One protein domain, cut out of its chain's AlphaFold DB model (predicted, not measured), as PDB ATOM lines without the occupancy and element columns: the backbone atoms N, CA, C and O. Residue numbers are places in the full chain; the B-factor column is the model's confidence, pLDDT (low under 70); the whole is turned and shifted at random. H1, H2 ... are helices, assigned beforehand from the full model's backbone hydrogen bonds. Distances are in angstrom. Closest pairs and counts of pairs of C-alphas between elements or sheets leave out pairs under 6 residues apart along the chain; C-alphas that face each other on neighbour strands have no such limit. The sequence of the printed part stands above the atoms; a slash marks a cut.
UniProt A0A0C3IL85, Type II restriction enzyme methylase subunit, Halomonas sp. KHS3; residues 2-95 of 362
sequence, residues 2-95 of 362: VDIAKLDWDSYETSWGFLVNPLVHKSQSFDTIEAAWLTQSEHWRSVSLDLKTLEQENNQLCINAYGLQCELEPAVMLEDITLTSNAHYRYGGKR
ATOM      1  N   VAL A   2      36.841 -34.131 -31.689       92.19
ATOM      2  CA  VAL A   2      35.903 -33.665 -32.737       92.19
ATOM      3  C   VAL A   2      35.610 -32.170 -32.619       92.19
ATOM      4  O   VAL A   2      35.738 -31.453 -33.604       92.19
ATOM      5  N   ASP A   3      35.307 -31.685 -31.414       94.62
ATOM      6  CA  ASP A   3      35.016 -30.261 -31.206       94.62
ATOM      7  C   ASP A   3      36.229 -29.365 -31.487       94.62
ATOM      8  O   ASP A   3      36.077 -28.308 -32.085       94.62
ATOM      9  N   ILE A   4      37.439 -29.814 -31.133       94.38
ATOM     10  CA  ILE A   4      38.689 -29.091 -31.421       94.38
ATOM     11  C   ILE A   4      38.889 -28.961 -32.934       94.38
ATOM     12  O   ILE A   4      39.095 -27.859 -33.431       94.38
ATOM     13  N   ALA A   5      38.787 -30.072 -33.665       95.06
ATOM     14  CA  ALA A   5      38.956 -30.080 -35.116       95.06
ATOM     15  C   ALA A   5      37.872 -29.256 -35.827       95.06
ATOM     16  O   ALA A   5      38.151 -28.578 -36.812       95.06
ATOM     17  N   LYS A   6      36.637 -29.277 -35.310       96.19
ATOM     18  CA  LYS A   6      35.547 -28.449 -35.830       96.19
ATOM     19  C   LYS A   6      35.808 -26.960 -35.605       96.19
ATOM     20  O   LYS A   6      35.641 -26.188 -36.539       96.19
ATOM     21  N   LEU A   7      36.226 -26.562 -34.401       95.44
ATOM     22  CA  LEU A   7      36.547 -25.165 -34.092       95.44
ATOM     23  C   LEU A   7      37.739 -24.653 -34.910       95.44
ATOM     24  O   LEU A   7      37.707 -23.514 -35.363       95.44
ATOM     25  N   ASP A   8      38.757 -25.490 -35.130       96.31
ATOM     26  CA  ASP A   8      39.865 -25.171 -36.036       96.31
ATOM     27  C   ASP A   8      39.353 -24.932 -37.458       96.31
ATOM     28  O   ASP A   8      39.592 -23.869 -38.021       96.31
ATOM     29  N   TRP A   9      38.574 -25.863 -38.007       96.00
ATOM     30  CA  TRP A   9      37.998 -25.722 -39.342       96.00
ATOM     31  C   TRP A   9      37.116 -24.469 -39.481       96.00
ATOM     32  O   TRP A   9      37.276 -23.699 -40.427       96.00
ATOM     33  N   ASP A  10      36.233 -24.224 -38.512       96.62
ATOM     34  CA  ASP A  10      35.315 -23.079 -38.484       96.62
ATOM     35  C   ASP A  10      36.027 -21.733 -38.223       96.62
ATOM     36  O   ASP A  10      35.402 -20.679 -38.331       96.62
ATOM     37  N   SER A  11      37.338 -21.732 -37.950       95.25
ATOM     38  CA  SER A  11      38.140 -20.505 -37.822       95.25
ATOM     39  C   SER A  11      38.630 -19.932 -39.164       95.25
ATOM     40  O   SER A  11      39.153 -18.817 -39.192       95.25
ATOM     41  N   TYR A  12      38.410 -20.640 -40.280       94.94
ATOM     42  CA  TYR A  12      38.844 -20.237 -41.623       94.94
ATOM     43  C   TYR A  12      37.667 -19.922 -42.552       94.94
ATOM     44  O   TYR A  12      36.677 -20.648 -42.583       94.94
ATOM     45  N   GLU A  13      37.808 -18.888 -43.392       93.56
ATOM     46  CA  GLU A  13      36.762 -18.387 -44.314       93.56
ATOM     47  C   GLU A  13      36.207 -19.415 -45.314       93.56
ATOM     48  O   GLU A  13      35.165 -19.186 -45.934       93.56
ATOM     49  N   THR A  14      36.922 -20.519 -45.526       89.94
ATOM     50  CA  THR A  14      36.510 -21.627 -46.393       89.94
ATOM     51  C   THR A  14      35.503 -22.560 -45.722       89.94
ATOM     52  O   THR A  14      34.882 -23.368 -46.418       89.94
ATOM     53  N   SER A  15      35.329 -22.465 -44.400       94.31
ATOM     54  CA  SER A  15      34.296 -23.196 -43.679       94.31
ATOM     55  C   SER A  15      32.931 -22.523 -43.806       94.31
ATOM     56  O   SER A  15      32.788 -21.305 -43.737       94.31
ATOM     57  N   TRP A  16      31.894 -23.354 -43.901       90.62
ATOM     58  CA  TRP A  16      30.495 -22.945 -43.771       90.62
ATOM     59  C   TRP A  16      30.160 -22.395 -42.380       90.62
ATOM     60  O   TRP A  16      29.220 -21.619 -42.246       90.62
ATOM     61  N   GLY A  17      30.906 -22.819 -41.356       94.38
ATOM     62  CA  GLY A  17      30.750 -22.372 -39.974       94.38
ATOM     63  C   GLY A  17      31.557 -21.122 -39.632       94.38
ATOM     64  O   GLY A  17      31.563 -20.730 -38.469       94.38
ATOM     65  N   PHE A  18      32.238 -20.499 -40.600       96.75
ATOM     66  CA  PHE A  18      33.059 -19.324 -40.335       96.75
ATOM     67  C   PHE A  18      32.224 -18.133 -39.866       96.75
ATOM     68  O   PHE A  18      31.270 -17.717 -40.528       96.75
ATOM     69  N   LEU A  19      32.612 -17.572 -38.720       96.44
ATOM     70  CA  LEU A  19      31.893 -16.474 -38.076       96.44
ATOM     71  C   LEU A  19      32.640 -15.144 -38.164       96.44
ATOM     72  O   LEU A  19      32.046 -14.136 -38.537       96.44
ATOM     73  N   VAL A  20      33.915 -15.129 -37.782       96.94
ATOM     74  CA  VAL A  20      34.726 -13.914 -37.649       96.94
ATOM     75  C   VAL A  20      36.207 -14.278 -37.704       96.94
ATOM     76  O   VAL A  20      36.604 -15.353 -37.252       96.94
ATOM     77  N   ASN A  21      37.038 -13.381 -38.238       97.38
ATOM     78  CA  ASN A  21      38.486 -13.569 -38.224       97.38
ATOM     79  C   ASN A  21      39.026 -13.606 -36.771       97.38
ATOM     80  O   ASN A  21      38.670 -12.728 -35.978       97.38
ATOM     81  N   PRO A  22      39.916 -14.556 -36.410       96.06
ATOM     82  CA  PRO A  22      40.418 -14.694 -35.040       96.06
ATOM     83  C   PRO A  22      41.094 -13.441 -34.463       96.06
ATOM     84  O   PRO A  22      40.947 -13.164 -33.272       96.06
ATOM     85  N   LEU A  23      41.802 -12.658 -35.289       97.38
ATOM     86  CA  LEU A  23      42.450 -11.421 -34.839       97.38
ATOM     87  C   LEU A  23      41.422 -10.330 -34.533       97.38
ATOM     88  O   LEU A  23      41.542  -9.644 -33.522       97.38
ATOM     89  N   VAL A  24      40.385 -10.218 -35.366       97.12
ATOM     90  CA  VAL A  24      39.275  -9.275 -35.155       97.12
ATOM     91  C   VAL A  24      38.476  -9.660 -33.913       97.12
ATOM     92  O   VAL A  24      38.167  -8.808 -33.095       97.12
ATOM     93  N   HIS A  25      38.200 -10.949 -33.700       95.00
ATOM     94  CA  HIS A  25      37.541 -11.403 -32.471       95.00
ATOM     95  C   HIS A  25      38.337 -11.020 -31.209       95.00
ATOM     96  O   HIS A  25      37.760 -10.687 -30.175       95.00
ATOM     97  N   LYS A  26      39.672 -11.042 -31.290       93.88
ATOM     98  CA  LYS A  26      40.566 -10.659 -30.192       93.88
ATOM     99  C   LYS A  26      40.731  -9.150 -30.003       93.88
ATOM    100  O   LYS A  26      41.217  -8.767 -28.942       93.88
ATOM    101  N   SER A  27      40.303  -8.301 -30.938       92.25
ATOM    102  CA  SER A  27      40.450  -6.844 -30.788       92.25
ATOM    103  C   SER A  27      39.687  -6.286 -29.581       92.25
ATOM    104  O   SER A  27      40.052  -5.254 -29.041       92.25
ATOM    105  N   GLN A  28      38.687  -7.014 -29.068       88.88
ATOM    106  CA  GLN A  28      37.979  -6.665 -27.829       88.88
ATOM    107  C   GLN A  28      38.871  -6.692 -26.577       88.88
ATOM    108  O   GLN A  28      38.488  -6.166 -25.534       88.88
ATOM    109  N   SER A  29      40.014  -7.380 -26.634       93.81
ATOM    110  CA  SER A  29      40.940  -7.551 -25.507       93.81
ATOM    111  C   SER A  29      42.332  -6.982 -25.772       93.81
ATOM    112  O   SER A  29      43.147  -6.965 -24.852       93.81
ATOM    113  N   PHE A  30      42.621  -6.567 -27.007       95.50
ATOM    114  CA  PHE A  30      43.946  -6.125 -27.427       95.50
ATOM    115  C   PHE A  30      43.845  -4.951 -28.394       95.50
ATOM    116  O   PHE A  30      43.209  -5.062 -29.442       95.50
ATOM    117  N   ASP A  31      44.566  -3.880 -28.079       93.69
ATOM    118  CA  ASP A  31      44.582  -2.648 -28.873       93.69
ATOM    119  C   ASP A  31      45.506  -2.744 -30.105       93.69
ATOM    120  O   ASP A  31      45.447  -1.908 -31.009       93.69
ATOM    121  N   THR A  32      46.333  -3.796 -30.195       97.69
ATOM    122  CA  THR A  32      47.234  -4.031 -31.333       97.69
ATOM    123  C   THR A  32      47.011  -5.382 -32.012       97.69
ATOM    124  O   THR A  32      46.712  -6.402 -31.378       97.69
ATOM    125  N   ILE A  33      47.203  -5.405 -33.336       98.25
ATOM    126  CA  ILE A  33      47.166  -6.614 -34.170       98.25
ATOM    127  C   ILE A  33      48.274  -7.579 -33.739       98.25
ATOM    128  O   ILE A  33      48.055  -8.790 -33.709       98.25
ATOM    129  N   GLU A  34      49.446  -7.058 -33.365       98.19
ATOM    130  CA  GLU A  34      50.565  -7.865 -32.876       98.19
ATOM    131  C   GLU A  34      50.203  -8.628 -31.597       98.19
ATOM    132  O   GLU A  34      50.371  -9.846 -31.543       98.19
ATOM    133  N   ALA A  35      49.643  -7.950 -30.591       97.75
ATOM    134  CA  ALA A  35      49.254  -8.592 -29.337       97.75
ATOM    135  C   ALA A  35      48.133  -9.627 -29.546       97.75
ATOM    136  O   ALA A  35      48.179 -10.729 -28.981       97.75
ATOM    137  N   ALA A  36      47.159  -9.314 -30.411       97.94
ATOM    138  CA  ALA A  36      46.124 -10.261 -30.816       97.94
ATOM    139  C   ALA A  36      46.729 -11.499 -31.504       97.94
ATOM    140  O   ALA A  36      46.339 -12.628 -31.189       97.94
ATOM    141  N   TRP A  37      47.706 -11.304 -32.395       98.00
ATOM    142  CA  TRP A  37      48.386 -12.379 -33.116       98.00
ATOM    143  C   TRP A  37      49.238 -13.256 -32.196       98.00
ATOM    144  O   TRP A  37      49.106 -14.477 -32.253       98.00
ATOM    145  N   LEU A  38      50.041 -12.668 -31.305       97.19
ATOM    146  CA  LEU A  38      50.850 -13.409 -30.329       97.19
ATOM    147  C   LEU A  38      49.966 -14.310 -29.462       97.19
ATOM    148  O   LEU A  38      50.190 -15.518 -29.368       97.19
ATOM    149  N   THR A  39      48.885 -13.745 -28.921       97.31
ATOM    150  CA  THR A  39      47.931 -14.490 -28.091       97.31
ATOM    151  C   THR A  39      47.229 -15.596 -28.884       97.31
ATOM    152  O   THR A  39      46.969 -16.682 -28.362       97.31
ATOM    153  N   GLN A  40      46.879 -15.342 -30.148       96.50
ATOM    154  CA  GLN A  40      46.258 -16.351 -31.008       96.50
ATOM    155  C   GLN A  40      47.234 -17.484 -31.356       96.50
ATOM    156  O   GLN A  40      46.849 -18.651 -31.315       96.50
ATOM    157  N   SER A  41      48.494 -17.151 -31.634       96.00
ATOM    158  CA  SER A  41      49.567 -18.106 -31.923       96.00
ATOM    159  C   SER A  41      49.829 -19.038 -30.736       96.00
ATOM    160  O   SER A  41      49.897 -20.261 -30.891       96.00
ATOM    161  N   GLU A  42      49.877 -18.487 -29.520       95.88
ATOM    162  CA  GLU A  42      49.990 -19.276 -28.290       95.88
ATOM    163  C   GLU A  42      48.780 -20.189 -28.072       95.88
ATOM    164  O   GLU A  42      48.943 -21.367 -27.741       95.88
ATOM    165  N   HIS A  43      47.570 -19.677 -28.313       96.06
ATOM    166  CA  HIS A  43      46.353 -20.475 -28.216       96.06
ATOM    167  C   HIS A  43      46.373 -21.662 -29.189       96.06
ATOM    168  O   HIS A  43      46.152 -22.797 -28.772       96.06
ATOM    169  N   TRP A  44      46.715 -21.437 -30.460       96.12
ATOM    170  CA  TRP A  44      46.836 -22.504 -31.456       96.12
ATOM    171  C   TRP A  44      47.887 -23.549 -31.083       96.12
ATOM    172  O   TRP A  44      47.666 -24.750 -31.269       96.12
ATOM    173  N   ARG A  45      49.015 -23.117 -30.507       94.62
ATOM    174  CA  ARG A  45      50.036 -24.029 -29.982       94.62
ATOM    175  C   ARG A  45      49.483 -24.889 -28.845       94.62
ATOM    176  O   ARG A  45      49.716 -26.096 -28.858       94.62
ATOM    177  N   SER A  46      48.753 -24.298 -27.897       96.50
ATOM    178  CA  SER A  46      48.112 -25.040 -26.802       96.50
ATOM    179  C   SER A  46      47.127 -26.070 -27.343       96.50
ATOM    180  O   SER A  46      47.259 -27.251 -27.045       96.50
ATOM    181  N   VAL A  47      46.217 -25.654 -28.227       96.12
ATOM    182  CA  VAL A  47      45.203 -26.533 -28.828       96.12
ATOM    183  C   VAL A  47      45.841 -27.700 -29.590       96.12
ATOM    184  O   VAL A  47      45.368 -28.833 -29.508       96.12
ATOM    185  N   SER A  48      46.953 -27.454 -30.288       95.94
ATOM    186  CA  SER A  48      47.694 -28.505 -30.997       95.94
ATOM    187  C   SER A  48      48.329 -29.521 -30.037       95.94
ATOM    188  O   SER A  48      48.349 -30.717 -30.326       95.94
ATOM    189  N   LEU A  49      48.834 -29.071 -28.882       95.56
ATOM    190  CA  LEU A  49      49.383 -29.949 -27.841       95.56
ATOM    191  C   LEU A  49      48.288 -30.722 -27.095       95.56
ATOM    192  O   LEU A  49      48.476 -31.900 -26.783       95.56
ATOM    193  N   ASP A  50      47.141 -30.091 -26.858       95.94
ATOM    194  CA  ASP A  50      45.983 -30.732 -26.241       95.94
ATOM    195  C   ASP A  50      45.452 -31.846 -27.149       95.94
ATOM    196  O   ASP A  50      45.252 -32.975 -26.701       95.94
ATOM    197  N   LEU A  51      45.307 -31.575 -28.454       96.06
ATOM    198  CA  LEU A  51      44.879 -32.591 -29.415       96.06
ATOM    199  C   LEU A  51      45.891 -33.735 -29.525       96.06
ATOM    200  O   LEU A  51      45.491 -34.897 -29.521       96.06
ATOM    201  N   LYS A  52      47.191 -33.422 -29.537       96.00
ATOM    202  CA  LYS A  52      48.254 -34.431 -29.492       96.00
ATOM    203  C   LYS A  52      48.125 -35.354 -28.283       96.00
ATOM    204  O   LYS A  52      48.252 -36.567 -28.428       96.00
ATOM    205  N   THR A  53      47.883 -34.790 -27.102       96.19
ATOM    206  CA  THR A  53      47.730 -35.568 -25.864       96.19
ATOM    207  C   THR A  53      46.518 -36.493 -25.958       96.19
ATOM    208  O   THR A  53      46.636 -37.686 -25.687       96.19
ATOM    209  N   LEU A  54      45.384 -35.986 -26.453       95.75
ATOM    210  CA  LEU A  54      44.174 -36.788 -26.664       95.75
ATOM    211  C   LEU A  54      44.384 -37.921 -27.685       95.75
ATOM    212  O   LEU A  54      43.871 -39.024 -27.500       95.75
ATOM    213  N   GLU A  55      45.138 -37.677 -28.759       96.12
ATOM    214  CA  GLU A  55      45.485 -38.716 -29.737       96.12
ATOM    215  C   GLU A  55      46.380 -39.799 -29.133       96.12
ATOM    216  O   GLU A  55      46.132 -40.989 -29.338       96.12
ATOM    217  N   GLN A  56      47.376 -39.410 -28.335       96.19
ATOM    218  CA  GLN A  56      48.249 -40.351 -27.631       96.19
ATOM    219  C   GLN A  56      47.473 -41.204 -26.619       96.19
ATOM    220  O   GLN A  56      47.691 -42.413 -26.539       96.19
ATOM    221  N   GLU A  57      46.535 -40.607 -25.880       96.00
ATOM    222  CA  GLU A  57      45.654 -41.326 -24.955       96.00
ATOM    223  C   GLU A  57      44.772 -42.343 -25.689       96.00
ATOM    224  O   GLU A  57      44.691 -43.504 -25.281       96.00
ATOM    225  N   ASN A  58      44.170 -41.951 -26.814       95.44
ATOM    226  CA  ASN A  58      43.377 -42.860 -27.639       95.44
ATOM    227  C   ASN A  58      44.217 -44.012 -28.199       95.44
ATOM    228  O   ASN A  58      43.799 -45.170 -28.122       95.44
ATOM    229  N   ASN A  59      45.418 -43.723 -28.706       95.81
ATOM    230  CA  ASN A  59      46.339 -44.754 -29.177       95.81
ATOM    231  C   ASN A  59      46.708 -45.713 -28.043       95.81
ATOM    232  O   ASN A  59      46.663 -46.926 -28.229       95.81
ATOM    233  N   GLN A  60      46.996 -45.193 -26.848       96.31
ATOM    234  CA  GLN A  60      47.320 -46.006 -25.681       96.31
ATOM    235  C   GLN A  60      46.158 -46.922 -25.270       96.31
ATOM    236  O   GLN A  60      46.388 -48.095 -24.959       96.31
ATOM    237  N   LEU A  61      44.920 -46.418 -25.283       96.12
ATOM    238  CA  LEU A  61      43.720 -47.209 -24.999       96.12
ATOM    239  C   LEU A  61      43.529 -48.329 -26.030       96.12
ATOM    240  O   LEU A  61      43.305 -49.477 -25.643       96.12
ATOM    241  N   CYS A  62      43.679 -48.025 -27.321       95.94
ATOM    242  CA  CYS A  62      43.590 -49.007 -28.401       95.94
ATOM    243  C   CYS A  62      44.686 -50.077 -28.287       95.94
ATOM    244  O   CYS A  62      44.383 -51.268 -28.277       95.94
ATOM    245  N   ILE A  63      45.947 -49.670 -28.134       95.81
ATOM    246  CA  ILE A  63      47.091 -50.582 -27.988       95.81
ATOM    247  C   ILE A  63      46.875 -51.532 -26.802       95.81
ATOM    248  O   ILE A  63      47.119 -52.734 -26.917       95.81
ATOM    249  N   ASN A  64      46.354 -51.012 -25.687       95.44
ATOM    250  CA  ASN A  64      46.048 -51.820 -24.512       95.44
ATOM    251  C   ASN A  64      44.898 -52.801 -24.740       95.44
ATOM    252  O   ASN A  64      45.004 -53.953 -24.326       95.44
ATOM    253  N   ALA A  65      43.826 -52.370 -25.408       96.38
ATOM    254  CA  ALA A  65      42.668 -53.213 -25.691       96.38
ATOM    255  C   ALA A  65      43.006 -54.396 -26.614       96.38
ATOM    256  O   ALA A  65      42.452 -55.482 -26.444       96.38
ATOM    257  N   TYR A  66      43.929 -54.200 -27.561       95.69
ATOM    258  CA  TYR A  66      44.343 -55.230 -28.520       95.69
ATOM    259  C   TYR A  66      45.598 -56.017 -28.104       95.69
ATOM    260  O   TYR A  66      45.970 -56.957 -28.800       95.69
ATOM    261  N   GLY A  67      46.245 -55.675 -26.983       94.25
ATOM    262  CA  GLY A  67      47.452 -56.369 -26.512       94.25
ATOM    263  C   GLY A  67      48.694 -56.130 -27.383       94.25
ATOM    264  O   GLY A  67      49.543 -57.010 -27.492       94.25
ATOM    265  N   LEU A  68      48.792 -54.958 -28.022       95.38
ATOM    266  CA  LEU A  68      49.833 -54.619 -29.006       95.38
ATOM    267  C   LEU A  68      51.010 -53.827 -28.407       95.38
ATOM    268  O   LEU A  68      51.735 -53.150 -29.132       95.38
ATOM    269  N   GLN A  69      51.217 -53.874 -27.086       93.81
ATOM    270  CA  GLN A  69      52.204 -53.023 -26.398       93.81
ATOM    271  C   GLN A  69      53.653 -53.273 -26.847       93.81
ATOM    272  O   GLN A  69      54.503 -52.406 -26.683       93.81
ATOM    273  N   CYS A  70      53.943 -54.463 -27.379       91.12
ATOM    274  CA  CYS A  70      55.268 -54.820 -27.893       91.12
ATOM    275  C   CYS A  70      55.471 -54.434 -29.368       91.12
ATOM    276  O   CYS A  70      56.589 -54.549 -29.865       91.12
ATOM    277  N   GLU A  71      54.407 -54.040 -30.073       92.06
ATOM    278  CA  GLU A  71      54.425 -53.792 -31.520       92.06
ATOM    279  C   GLU A  71      54.251 -52.310 -31.866       92.06
ATOM    280  O   GLU A  71      54.785 -51.856 -32.878       92.06
ATOM    281  N   LEU A  72      53.512 -51.559 -31.044       93.62
ATOM    282  CA  LEU A  72      53.128 -50.179 -31.321       93.62
ATOM    283  C   LEU A  72      53.432 -49.254 -30.143       93.62
ATOM    284  O   LEU A  72      53.203 -49.598 -28.983       93.62
ATOM    285  N   GLU A  73      53.866 -48.036 -30.463       91.94
ATOM    286  CA  GLU A  73      54.005 -46.940 -29.507       91.94
ATOM    287  C   GLU A  73      52.804 -45.987 -29.611       91.94
ATOM    288  O   GLU A  73      52.364 -45.671 -30.718       91.94
ATOM    289  N   PRO A  74      52.274 -45.471 -28.488       92.62
ATOM    290  CA  PRO A  74      51.167 -44.513 -28.508       92.62
ATOM    291  C   PRO A  74      51.589 -43.113 -28.986       92.62
ATOM    292  O   PRO A  74      50.734 -42.257 -29.212       92.62
ATOM    293  N   ALA A  75      52.894 -42.848 -29.087       93.06
ATOM    294  CA  ALA A  75      53.449 -41.525 -29.322       93.06
ATOM    295  C   ALA A  75      53.130 -40.993 -30.729       93.06
ATOM    296  O   ALA A  75      53.485 -41.597 -31.733       93.06
ATOM    297  N   VAL A  76      52.519 -39.808 -30.781       93.50
ATOM    298  CA  VAL A  76      52.239 -39.060 -32.017       93.50
ATOM    299  C   VAL A  76      53.216 -37.888 -32.172       93.50
ATOM    300  O   VAL A  76      53.606 -37.269 -31.171       93.50
ATOM    301  N   MET A  77      53.627 -37.559 -33.399       92.31
ATOM    302  CA  MET A  77      54.454 -36.377 -33.666       92.31
ATOM    303  C   MET A  77      53.582 -35.140 -33.876       92.31
ATOM    304  O   MET A  77      52.438 -35.225 -34.300       92.31
ATOM    305  N   LEU A  78      54.108 -33.950 -33.562       90.88
ATOM    306  CA  LEU A  78      53.314 -32.719 -33.702       90.88
ATOM    307  C   LEU A  78      52.975 -32.419 -35.171       90.88
ATOM    308  O   LEU A  78      51.962 -31.797 -35.448       90.88
ATOM    309  N   GLU A  79      53.803 -32.877 -36.103       92.38
ATOM    310  CA  GLU A  79      53.584 -32.786 -37.550       92.38
ATOM    311  C   GLU A  79      52.430 -33.666 -38.061       92.38
ATOM    312  O   GLU A  79      51.884 -33.361 -39.117       92.38
ATOM    313  N   ASP A  80      51.997 -34.675 -37.297       91.94
ATOM    314  CA  ASP A  80      50.862 -35.539 -37.654       91.94
ATOM    315  C   ASP A  80      49.507 -34.967 -37.195       91.94
ATOM    316  O   ASP A  80      48.453 -35.432 -37.625       91.94
ATOM    317  N   ILE A  81      49.516 -33.938 -36.338       94.81
ATOM    318  CA  ILE A  81      48.295 -33.339 -35.792       94.81
ATOM    319  C   ILE A  81      47.626 -32.462 -36.849       94.81
ATOM    320  O   ILE A  81      48.060 -31.337 -37.107       94.81
ATOM    321  N   THR A  82      46.541 -32.979 -37.423       93.56
ATOM    322  CA  THR A  82      45.844 -32.455 -38.614       93.56
ATOM    323  C   THR A  82      44.981 -31.202 -38.381       93.56
ATOM    324  O   THR A  82      43.880 -31.085 -38.914       93.56
ATOM    325  N   LEU A  83      45.475 -30.239 -37.599       95.50
ATOM    326  CA  LEU A  83      44.849 -28.921 -37.445       95.50
ATOM    327  C   LEU A  83      45.451 -27.923 -38.428       95.50
ATOM    328  O   LEU A  83      46.669 -27.834 -38.579       95.50
ATOM    329  N   THR A  84      44.607 -27.109 -39.046       93.62
ATOM    330  CA  THR A  84      45.039 -26.022 -39.932       93.62
ATOM    331  C   THR A  84      45.810 -24.962 -39.143       93.62
ATOM    332  O   THR A  84      46.789 -24.407 -39.645       93.62
ATOM    333  N   SER A  85      45.453 -24.743 -37.875       93.88
ATOM    334  CA  SER A  85      46.181 -23.864 -36.963       93.88
ATOM    335  C   SER A  85      47.543 -24.405 -36.518       93.88
ATOM    336  O   SER A  85      48.349 -23.672 -35.943       93.88
ATOM    337  N   ASN A  86      47.820 -25.692 -36.737       95.00
ATOM    338  CA  ASN A  86      49.098 -26.286 -36.383       95.00
ATOM    339  C   ASN A  86      50.133 -25.998 -37.475       95.00
ATOM    340  O   ASN A  86      50.142 -26.629 -38.533       95.00
ATOM    341  N   ALA A  87      51.063 -25.083 -37.191       93.81
ATOM    342  CA  ALA A  87      52.118 -24.698 -38.127       93.81
ATOM    343  C   ALA A  87      52.959 -25.892 -38.618       93.81
ATOM    344  O   ALA A  87      53.339 -25.930 -39.789       93.81
ATOM    345  N   HIS A  88      53.223 -26.878 -37.750       92.88
ATOM    346  CA  HIS A  88      54.015 -28.056 -38.114       92.88
ATOM    347  C   HIS A  88      53.316 -28.906 -39.180       92.88
ATOM    348  O   HIS A  88      53.969 -29.346 -40.121       92.88
ATOM    349  N   TYR A  89      51.998 -29.076 -39.069       94.06
ATOM    350  CA  TYR A  89      51.194 -29.794 -40.054       94.06
ATOM    351  C   TYR A  89      50.949 -28.962 -41.319       94.06
ATOM    352  O   TYR A  89      51.211 -29.424 -42.429       94.06
ATOM    353  N   ARG A  90      50.502 -27.708 -41.165       94.31
ATOM    354  CA  ARG A  90      50.115 -26.824 -42.280       94.31
ATOM    355  C   ARG A  90      51.259 -26.570 -43.260       94.31
ATOM    356  O   ARG A  90      51.033 -26.517 -44.468       94.31
ATOM    357  N   TYR A  91      52.474 -26.383 -42.751       92.88
ATOM    358  CA  TYR A  91      53.627 -26.000 -43.569       92.88
ATOM    359  C   TYR A  91      54.600 -27.143 -43.846       92.88
ATOM    360  O   TYR A  91      55.273 -27.112 -44.882       92.88
ATOM    361  N   GLY A  92      54.645 -28.137 -42.955       84.81
ATOM    362  CA  GLY A  92      55.465 -29.334 -43.077       84.81
ATOM    363  C   GLY A  92      56.977 -29.093 -43.177       84.81
ATOM    364  O   GLY A  92      57.485 -27.978 -43.328       84.81
ATOM    365  N   GLY A  93      57.715 -30.202 -43.161       74.31
ATOM    366  CA  GLY A  93      59.151 -30.244 -43.431       74.31
ATOM    367  C   GLY A  93      60.044 -29.894 -42.237       74.31
ATOM    368  O   GLY A  93      59.595 -29.461 -41.182       74.31
ATOM    369  N   LYS A  94      61.359 -30.072 -42.428       78.31
ATOM    370  CA  LYS A  94      62.407 -29.745 -41.441       78.31
ATOM    371  C   LYS A  94      62.669 -28.231 -41.370       78.31
ATOM    372  O   LYS A  94      63.804 -27.799 -41.558       78.31
ATOM    373  N   ARG A  95      61.613 -27.437 -41.191       90.00
ATOM    374  CA  ARG A  95      61.691 -25.975 -41.053       90.00
ATOM    375  C   ARG A  95      62.044 -25.599 -39.622       90.00
ATOM    376  O   ARG A  95      61.705 -26.329 -38.687       90.00
TER     377      ARG A  95
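This is residues 2 to 95 of the 362 residues of the protein "Type II restriction enzyme methylase subunit" of Halomonas sp. KHS3 (UniProt A0A0C3IL85). One long straight helix, H3, makes the long axis of an elongated shape, and three short helices lie along one side of it: H2 by its first turns, H1 and H4 by its middle. After H3 the chain turns back, and residues 67 to 86, with no named element, run from its far end back along it to H4. The printed part has 94 residues with four named helices, in the order H1, H2, H3, H4, and no named strand; its class is all helix, with 52 residues in the helices. The whole is loose, with a radius of gyration of the C-alphas of 16.4 A, and the C-alphas span 53 by 30 by 22 A along their three main axes.

H1 is residues 2 to 9, 10.5 A from first to last C-alpha, and begins with C-alpha 2 at (35.903, -33.665, -32.737). H2 is residues 22 to 26, 6.3 A long. H3 is residues 33 to 66, 49.0 A from C-alpha 33 at (47.166, -6.614, -34.170) to C-alpha 66 at (44.343, -55.230, -28.520). H4 is residues 87 to 91, 5.8 A long, and ends with C-alpha 91 at (53.627, -26.000, -43.569).

H1 and H3 are close but not clearly touching, with the C-alphas of Ile 4 and Leu 51 the closest at 7.4 A. They run opposite ways at a shallow tilt of 34 degrees, only just short of steep. H1 and H2 are apart. H2 and H3 touch, with the C-alphas of Leu 23 and Ala 36 the closest at 5.6 A; H3 touches H2 with residues 33 to 40 alone. H3 and H4 are near each other: their closest C-alphas are 8.4 A apart, and 7 pairs of C-alphas are within 10 A. H4 is apart from H1 and from H2. In H1, H2, H3 and H4 every pair of backbone O i and N i+4 is within hydrogen-bond range.

The two C-alphas farthest apart are those of Asp 31 and Gly 67, at 53.8 A, while the C-alphas of Val 2 and Arg 95, the first and last printed, are 28.2 A apart. The printed part has no cut. The links from H1 to H2, 12 residues, and from H3 to H4, 20 residues, are long; the link from H2 to H3, 6 residues, is short. The mean pLDDT of the printed part is 94.4, and no printed residue is under 70.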